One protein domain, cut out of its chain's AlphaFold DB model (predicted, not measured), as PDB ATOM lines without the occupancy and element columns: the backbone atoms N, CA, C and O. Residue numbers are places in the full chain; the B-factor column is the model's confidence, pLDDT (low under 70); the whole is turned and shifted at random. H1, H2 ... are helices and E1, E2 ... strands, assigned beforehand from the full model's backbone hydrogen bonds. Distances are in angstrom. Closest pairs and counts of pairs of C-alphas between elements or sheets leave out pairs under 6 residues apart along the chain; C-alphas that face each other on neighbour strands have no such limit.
ATOM      1  N   PRO A   2     151.216 122.365 115.565       40.88
ATOM      2  CA  PRO A   2     152.211 122.692 114.545       40.88
ATOM      3  C   PRO A   2     152.488 124.203 114.578       40.88
ATOM      4  O   PRO A   2     151.545 124.978 114.725       40.88
ATOM      5  N   ASP A   3     153.771 124.560 114.525       63.69
ATOM      6  CA  ASP A   3     154.419 125.877 114.417       63.69
ATOM      7  C   ASP A   3     153.496 127.108 114.467       63.69
ATOM      8  O   ASP A   3     153.199 127.743 113.455       63.69
ATOM      9  N   SER A   4     153.060 127.477 115.677       75.62
ATOM     10  CA  SER A   4     152.440 128.781 115.909       75.62
ATOM     11  C   SER A   4     153.412 129.881 115.458       75.62
ATOM     12  O   SER A   4     154.571 129.866 115.887       75.62
ATOM     13  N   PRO A   5     152.976 130.877 114.660       78.00
ATOM     14  CA  PRO A   5     153.846 131.972 114.221       78.00
ATOM     15  C   PRO A   5     154.380 132.812 115.388       78.00
ATOM     16  O   PRO A   5     155.336 133.568 115.237       78.00
ATOM     17  N   ILE A   6     153.780 132.654 116.570       85.31
ATOM     18  CA  ILE A   6     154.166 133.320 117.810       85.31
ATOM     19  C   ILE A   6     154.679 132.340 118.872       85.31
ATOM     20  O   ILE A   6     154.746 132.700 120.042       85.31
ATOM     21  N   GLU A   7     155.055 131.107 118.514       87.06
ATOM     22  CA  GLU A   7     155.533 130.111 119.490       87.06
ATOM     23  C   GLU A   7     156.729 130.629 120.303       87.06
ATOM     24  O   GLU A   7     156.818 130.436 121.514       87.06
ATOM     25  N   ALA A   8     157.636 131.359 119.648       83.94
ATOM     26  CA  ALA A   8     158.770 131.986 120.316       83.94
ATOM     27  C   ALA A   8     158.335 133.034 121.357       83.94
ATOM     28  O   ALA A   8     159.010 133.180 122.376       83.94
ATOM     29  N   ALA A   9     157.205 133.719 121.142       87.50
ATOM     30  CA  ALA A   9     156.735 134.788 122.019       87.50
ATOM     31  C   ALA A   9     156.433 134.292 123.440       87.50
ATOM     32  O   ALA A   9     156.648 135.035 124.399       87.50
ATOM     33  N   TRP A  10     156.030 133.024 123.580       90.06
ATOM     34  CA  TRP A  10     155.721 132.368 124.856       90.06
ATOM     35  C   TRP A  10     156.937 132.168 125.776       90.06
ATOM     36  O   TRP A  10     156.787 131.832 126.950       90.06
ATOM     37  N   ARG A  11     158.156 132.376 125.265       88.81
ATOM     38  CA  ARG A  11     159.409 132.135 126.001       88.81
ATOM     39  C   ARG A  11     159.915 133.362 126.761       88.81
ATOM     40  O   ARG A  11     160.840 133.233 127.560       88.81
ATOM     41  N   PHE A  12     159.340 134.543 126.525       91.19
ATOM     42  CA  PHE A  12     159.849 135.801 127.070       91.19
ATOM     43  C   PHE A  12     159.021 136.272 128.265       91.19
ATOM     44  O   PHE A  12     157.991 136.920 128.119       91.19
ATOM     45  N   GLN A  13     159.495 135.938 129.464       92.56
ATOM     46  CA  GLN A  13     158.835 136.278 130.733       92.56
ATOM     47  C   GLN A  13     159.566 137.380 131.510       92.56
ATOM     48  O   GLN A  13     159.113 137.801 132.569       92.56
ATOM     49  N   THR A  14     160.712 137.855 131.007       94.75
ATOM     50  CA  THR A  14     161.500 138.922 131.642       94.75
ATOM     51  C   THR A  14     161.949 139.962 130.625       94.75
ATOM     52  O   THR A  14     162.218 139.627 129.467       94.75
ATOM     53  N   LEU A  15     162.114 141.215 131.073       92.12
ATOM     54  CA  LEU A  15     162.665 142.296 130.243       92.12
ATOM     55  C   LEU A  15     164.046 141.940 129.672       92.12
ATOM     56  O   LEU A  15     164.338 142.243 128.526       92.12
ATOM     57  N   GLU A  16     164.876 141.234 130.437       92.06
ATOM     58  CA  GLU A  16     166.194 140.797 129.971       92.06
ATOM     59  C   GLU A  16     166.102 139.780 128.822       92.06
ATOM     60  O   GLU A  16     166.877 139.834 127.865       92.06
ATOM     61  N   SER A  17     165.165 138.828 128.904       91.25
ATOM     62  CA  SER A  17     164.985 137.814 127.859       91.25
ATOM     63  C   SER A  17     164.526 138.432 126.537       91.25
ATOM     64  O   SER A  17     165.056 138.079 125.483       91.25
ATOM     65  N   ILE A  18     163.599 139.393 126.595       90.00
ATOM     66  CA  ILE A  18     163.065 140.063 125.410       90.00
ATOM     67  C   ILE A  18     164.028 141.121 124.862       90.00
ATOM     68  O   ILE A  18     164.191 141.215 123.651       90.00
ATOM     69  N   ASP A  19     164.742 141.857 125.720       89.56
ATOM     70  CA  ASP A  19     165.741 142.835 125.277       89.56
ATOM     71  C   ASP A  19     166.875 142.128 124.521       89.56
ATOM     72  O   ASP A  19     167.314 142.625 123.485       89.56
ATOM     73  N   ARG A  20     167.309 140.937 124.967       88.50
ATOM     74  CA  ARG A  20     168.277 140.108 124.221       88.50
ATOM     75  C   ARG A  20     167.748 139.667 122.861       88.50
ATOM     76  O   ARG A  20     168.492 139.706 121.885       88.50
ATOM     77  N   PHE A  21     166.481 139.268 122.793       86.31
ATOM     78  CA  PHE A  21     165.828 138.879 121.547       86.31
ATOM     79  C   PHE A  21     165.759 140.046 120.550       86.31
ATOM     80  O   PHE A  21     166.254 139.920 119.431       86.31
ATOM     81  N   ILE A  22     165.260 141.208 120.984       86.12
ATOM     82  CA  ILE A  22     165.120 142.418 120.151       86.12
ATOM     83  C   ILE A  22     166.481 142.994 119.749       86.12
ATOM     84  O   ILE A  22     166.634 143.560 118.667       86.12
ATOM     85  N   SER A  23     167.480 142.895 120.626       82.06
ATOM     86  CA  SER A  23     168.806 143.462 120.369       82.06
ATOM     87  C   SER A  23     169.664 142.601 119.454       82.06
ATOM     88  O   SER A  23     170.666 143.110 118.961       82.06
ATOM     89  N   SER A  24     169.299 141.336 119.223       74.62
ATOM     90  CA  SER A  24     170.016 140.490 118.274       74.62
ATOM     91  C   SER A  24     169.911 141.092 116.866       74.62
ATOM     92  O   SER A  24     168.814 141.352 116.383       74.62
ATOM     93  N   ASP A  25     171.040 141.324 116.188       62.19
ATOM     94  CA  ASP A  25     171.086 141.918 114.833       62.19
ATOM     95  C   ASP A  25     170.553 140.976 113.734       62.19
ATOM     96  O   ASP A  25     170.801 141.146 112.539       62.19
ATOM     97  N   ASN A  26     169.805 139.949 114.127       64.12
ATOM     98  CA  ASN A  26     169.221 138.998 113.217       64.12
ATOM     99  C   ASN A  26     167.816 139.464 112.814       64.12
ATOM    100  O   ASN A  26     166.850 139.254 113.538       64.12
ATOM    101  N   VAL A  27     167.686 140.051 111.623       53.91
ATOM    102  CA  VAL A  27     166.391 140.476 111.048       53.91
ATOM    103  C   VAL A  27     165.392 139.308 110.962       53.91
ATOM    104  O   VAL A  27     164.187 139.520 111.071       53.91
ATOM    105  N   SER A  28     165.874 138.061 110.853       55.25
ATOM    106  CA  SER A  28     165.024 136.859 110.881       55.25
ATOM    107  C   SER A  28     164.477 136.495 112.270       55.25
ATOM    108  O   SER A  28     163.662 135.583 112.379       55.25
ATOM    109  N   ALA A  29     164.884 137.206 113.326       61.94
ATOM    110  CA  ALA A  29     164.363 137.024 114.676       61.94
ATOM    111  C   ALA A  29     163.051 137.783 114.926       61.94
ATOM    112  O   ALA A  29     162.442 137.566 115.963       61.94
ATOM    113  N   GLN A  30     162.582 138.655 114.027       77.56
ATOM    114  CA  GLN A  30     161.329 139.388 114.248       77.56
ATOM    115  C   GLN A  30     160.112 138.457 114.246       77.56
ATOM    116  O   GLN A  30     159.990 137.565 113.404       77.56
ATOM    117  N   LEU A  31     159.164 138.706 115.153       88.19
ATOM    118  CA  LEU A  31     157.889 137.994 115.139       88.19
ATOM    119  C   LEU A  31     157.063 138.440 113.930       88.19
ATOM    120  O   LEU A  31     156.781 139.625 113.773       88.19
ATOM    121  N   SER A  32     156.624 137.503 113.094       89.06
ATOM    122  CA  SER A  32     155.639 137.791 112.048       89.06
ATOM    123  C   SER A  32     154.264 137.370 112.546       89.06
ATOM    124  O   SER A  32     153.978 136.179 112.665       89.06
ATOM    125  N   LEU A  33     153.428 138.347 112.896       92.06
ATOM    126  CA  LEU A  33     152.087 138.071 113.396       92.06
ATOM    127  C   LEU A  33     151.156 137.677 112.245       92.06
ATOM    128  O   LEU A  33     151.353 138.053 111.089       92.06
ATOM    129  N   GLN A  34     150.109 136.934 112.585       93.00
ATOM    130  CA  GLN A  34     149.046 136.530 111.669       93.00
ATOM    131  C   GLN A  34     147.700 136.803 112.336       93.00
ATOM    132  O   GLN A  34     147.589 136.748 113.564       93.00
ATOM    133  N   ASN A  35     146.670 137.075 111.535       94.44
ATOM    134  CA  ASN A  35     145.307 137.144 112.053       94.44
ATOM    135  C   ASN A  35     144.907 135.776 112.620       94.44
ATOM    136  O   ASN A  35     145.309 134.749 112.081       94.44
ATOM    137  N   TYR A  36     144.098 135.749 113.679       94.25
ATOM    138  CA  TYR A  36     143.536 134.509 114.215       94.25
ATOM    139  C   TYR A  36     142.029 134.471 113.943       94.25
ATOM    140  O   TYR A  36     141.255 135.183 114.583       94.25
ATOM    141  N   VAL A  37     141.614 133.673 112.958       95.56
ATOM    142  CA  VAL A  37     140.238 133.599 112.445       95.56
ATOM    143  C   VAL A  37     139.822 132.132 112.349       95.56
ATOM    144  O   VAL A  37     140.619 131.273 111.989       95.56
ATOM    145  N   SER A  38     138.567 131.817 112.687       93.25
ATOM    146  CA  SER A  38     138.028 130.447 112.593       93.25
ATOM    147  C   SER A  38     138.827 129.390 113.379       93.25
ATOM    148  O   SER A  38     138.965 128.251 112.938       93.25
ATOM    149  N   ASN A  39     139.316 129.748 114.574       93.38
ATOM    150  CA  ASN A  39     140.142 128.900 115.452       93.38
ATOM    151  C   ASN A  39     141.524 128.521 114.883       93.38
ATOM    152  O   ASN A  39     142.109 127.519 115.302       93.38
ATOM    153  N   GLY A  40     142.071 129.318 113.963       93.25
ATOM    154  CA  GLY A  40     143.417 129.123 113.433       93.25
ATOM    155  C   GLY A  40     144.092 130.435 113.050       93.25
ATOM    156  O   GLY A  40     143.439 131.469 112.922       93.25
ATOM    157  N   PHE A  41     145.411 130.386 112.872       92.19
ATOM    158  CA  PHE A  41     146.136 131.484 112.244       92.19
ATOM    159  C   PHE A  41     145.831 131.502 110.743       92.19
ATOM    160  O   PHE A  41     145.852 130.461 110.087       92.19
ATOM    161  N   ASP A  42     145.498 132.679 110.225       89.94
ATOM    162  CA  ASP A  42     145.185 132.907 108.822       89.94
ATOM    163  C   ASP A  42     146.456 132.783 107.974       89.94
ATOM    164  O   ASP A  42     147.374 133.596 108.080       89.94
ATOM    165  N   THR A  43     146.490 131.756 107.127       84.06
ATOM    166  CA  THR A  43     147.610 131.452 106.230       84.06
ATOM    167  C   THR A  43     147.471 132.103 104.855       84.06
ATOM    168  O   THR A  43     148.299 131.858 103.973       84.06
ATOM    169  N   SER A  44     146.429 132.915 104.635       85.19
ATOM    170  CA  SER A  44     146.276 133.668 103.393       85.19
ATOM    171  C   SER A  44     147.447 134.630 103.178       85.19
ATOM    172  O   SER A  44     148.042 135.170 104.115       85.19
ATOM    173  N   LEU A  45     147.799 134.838 101.906       79.69
ATOM    174  CA  LEU A  45     148.893 135.731 101.539       79.69
ATOM    175  C   LEU A  45     148.568 137.156 101.995       79.69
ATOM    176  O   LEU A  45     147.657 137.798 101.476       79.69
ATOM    177  N   THR A  46     149.355 137.659 102.942       84.69
ATOM    178  CA  THR A  46     149.304 139.054 103.372       84.69
ATOM    179  C   THR A  46     150.403 139.824 102.653       84.69
ATOM    180  O   THR A  46     151.585 139.537 102.817       84.69
ATOM    181  N   ALA A  47     150.010 140.796 101.829       81.31
ATOM    182  CA  ALA A  47     150.954 141.555 101.008       81.31
ATOM    183  C   ALA A  47     151.739 142.603 101.810       81.31
ATOM    184  O   ALA A  47     152.890 142.886 101.489       81.31
ATOM    185  N   ASN A  48     151.118 143.180 102.843       91.25
ATOM    186  CA  ASN A  48     151.648 144.336 103.555       91.25
ATOM    187  C   ASN A  48     151.656 144.105 105.065       91.25
ATOM    188  O   ASN A  48     150.722 143.535 105.628       91.25
ATOM    189  N   TYR A  49     152.693 144.616 105.719       94.25
ATOM    190  CA  TYR A  49     152.857 144.577 107.165       94.25
ATOM    191  C   TYR A  49     153.227 145.967 107.676       94.25
ATOM    192  O   TYR A  49     153.860 146.745 106.961       94.25
ATOM    193  N   VAL A  50     152.857 146.251 108.922       94.69
ATOM    194  CA  VAL A  50     153.376 147.383 109.690       94.69
ATOM    195  C   VAL A  50     154.318 146.862 110.767       94.69
ATOM    196  O   VAL A  50     154.026 145.870 111.436       94.69
ATOM    197  N   ASP A  51     155.463 147.510 110.928       93.88
ATOM    198  CA  ASP A  51     156.415 147.144 111.967       93.88
ATOM    199  C   ASP A  51     155.932 147.702 113.318       93.88
ATOM    200  O   ASP A  51     155.666 148.899 113.436       93.88
ATOM    201  N   SER A  52     155.836 146.849 114.346       93.81
ATOM    202  CA  SER A  52     155.733 147.310 115.733       93.81
ATOM    203  C   SER A  52     157.133 147.582 116.272       93.81
ATOM    204  O   SER A  52     158.047 146.754 116.156       93.81
ATOM    205  N   ILE A  53     157.305 148.787 116.808       93.50
ATOM    206  CA  ILE A  53     158.592 149.371 117.167       93.50
ATOM    207  C   ILE A  53     158.650 149.495 118.678       93.50
ATOM    208  O   ILE A  53     157.765 150.088 119.283       93.50
ATOM    209  N   ASN A  54     159.729 148.998 119.278       93.06
ATOM    210  CA  ASN A  54     159.983 149.198 120.695       93.06
ATOM    211  C   ASN A  54     160.322 150.683 120.944       93.06
ATOM    212  O   ASN A  54     161.383 151.135 120.492       93.06
ATOM    213  N   PRO A  55     159.504 151.447 121.698       94.62
ATOM    214  CA  PRO A  55     159.727 152.882 121.890       94.62
ATOM    215  C   PRO A  55     161.034 153.222 122.620       94.62
ATOM    216  O   PRO A  55     161.565 154.318 122.456       94.62
ATOM    217  N   LYS A  56     161.577 152.292 123.419       90.81
ATOM    218  CA  LYS A  56     162.835 152.468 124.164       90.81
ATOM    219  C   LYS A  56     164.058 152.454 123.247       90.81
ATOM    220  O   LYS A  56     165.044 153.121 123.544       90.81
ATOM    221  N   THR A  57     164.032 151.650 122.182       89.25
ATOM    222  CA  THR A  57     165.217 151.370 121.349       89.25
ATOM    223  C   THR A  57     165.068 151.816 119.900       89.25
ATOM    224  O   THR A  57     166.066 151.888 119.189       89.25
ATOM    225  N   GLY A  58     163.841 152.079 119.439       90.88
ATOM    226  CA  GLY A  58     163.538 152.356 118.036       90.88
ATOM    227  C   GLY A  58     163.672 151.137 117.117       90.88
ATOM    228  O   GLY A  58     163.537 151.276 115.903       90.88
ATOM    229  N   LYS A  59     163.939 149.941 117.661       90.00
ATOM    230  CA  LYS A  59     164.053 148.700 116.883       90.00
ATOM    231  C   LYS A  59     162.680 148.045 116.715       90.00
ATOM    232  O   LYS A  59     161.910 147.961 117.674       90.00
ATOM    233  N   SER A  60     162.395 147.541 115.516       91.62
ATOM    234  CA  SER A  60     161.222 146.693 115.283       91.62
ATOM    235  C   SER A  60     161.402 145.329 115.952       91.62
ATOM    236  O   SER A  60     162.471 144.724 115.845       91.62
ATOM    237  N   PHE A  61     160.359 144.850 116.632       90.62
ATOM    238  CA  PHE A  61     160.337 143.529 117.271       90.62
ATOM    239  C   PHE A  61     159.297 142.580 116.664       90.62
ATOM    240  O   PHE A  61     159.414 141.359 116.804       90.62
ATOM    241  N   ALA A  62     158.284 143.124 115.990       92.00
ATOM    242  CA  ALA A  62     157.240 142.354 115.337       92.00
ATOM    243  C   ALA A  62     156.743 143.050 114.068       92.00
ATOM    244  O   ALA A  62     156.825 144.270 113.943       92.00
ATOM    245  N   ARG A  63     156.167 142.268 113.157       92.69
ATOM    246  CA  ARG A  63     155.465 142.738 111.962       92.69
ATOM    247  C   ARG A  63     154.003 142.332 112.073       92.69
ATOM    248  O   ARG A  63     153.696 141.146 112.188       92.69
ATOM    249  N   VAL A  64     153.111 143.314 112.052       93.50
ATOM    250  CA  VAL A  64     151.661 143.140 112.183       93.50
ATOM    251  C   VAL A  64     151.030 143.173 110.788       93.50
ATOM    252  O   VAL A  64     151.341 144.084 110.017       93.50
ATOM    253  N   PRO A  65     150.184 142.198 110.415       94.81
ATOM    254  CA  PRO A  65     149.595 142.147 109.082       94.81
ATOM    255  C   PRO A  65     148.638 143.324 108.852       94.81
ATOM    256  O   PRO A  65     147.788 143.620 109.691       94.81
ATOM    257  N   ILE A  66     148.742 143.974 107.689       95.62
ATOM    258  CA  ILE A  66     147.736 144.932 107.215       95.62
ATOM    259  C   ILE A  66     146.681 144.139 106.443       95.62
ATOM    260  O   ILE A  66     146.858 143.819 105.265       95.62
ATOM    261  N   SER A  67     145.592 143.804 107.132       94.88
ATOM    262  CA  SER A  67     144.505 142.994 106.582       94.88
ATOM    263  C   SER A  67     143.804 143.683 105.409       94.88
ATOM    264  O   SER A  67     143.413 144.848 105.487       94.88
ATOM    265  N   SER A  68     143.604 142.938 104.325       94.44
ATOM    266  CA  SER A  68     142.783 143.355 103.186       94.44
ATOM    267  C   SER A  68     141.288 143.357 103.528       94.44
ATOM    268  O   SER A  68     140.853 142.684 104.464       94.44
TER     269      SER A  68
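AT A GLANCE: This is residues 2 to 68 of the 139 residues of the protein "Aldedh domain-containing protein" of Fusarium oxysporum f. sp. lycopersici (strain 4287 / CBS 123668 / FGSC 9935 / NRRL 34936) (UniProt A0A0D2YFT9). Little regular structure is present: short H1 and H2 lead into a long unnamed stretch, whose residues 31 to 32 run beside E2 of the hairpin E1 and E2. The 67 printed residues hold H1, H2, E1 and E2 in that order, mixed in class, with 25 residues in named elements. The whole is only just compact, close to loose, with a radius of gyration of the C-alphas of 12.9 A and spans of 35 by 24 by 18 A.

IN THESE COORDINATES: H1, residues 7 to 11, begins at C-alpha 7 (155.533, 130.111, 119.490) and measures 7.8 A. H2, residues 15 to 23, measures 11.7 A. E1, residues 49 to 53, measures 12.5 A. E2, residues 60 to 65, measures 13.9 A and ends at C-alpha 65 (149.595, 142.147, 109.082).

HOW THE PARTS SIT: H1 and H2 are near each other, with 5 pairs of C-alphas within 10 A. The closest C-alphas of H2 and E2, Ile 22 and Phe 61, are 5.7 A apart. E1 and E2 are antiparallel at 150 degrees, with N 52 and O 62 within hydrogen-bond range at 2.8 A. Every O i to N i+4 pair is within range in H2; in H1 0 of 1 is, beside 2 of 2 O i to N i+3 pairs.

THE WHOLE: The printed part has no cut. The link from H2 to E1 is long, 25 residues. Residues 2 to 3 and 25 to 29 have pLDDT under 70.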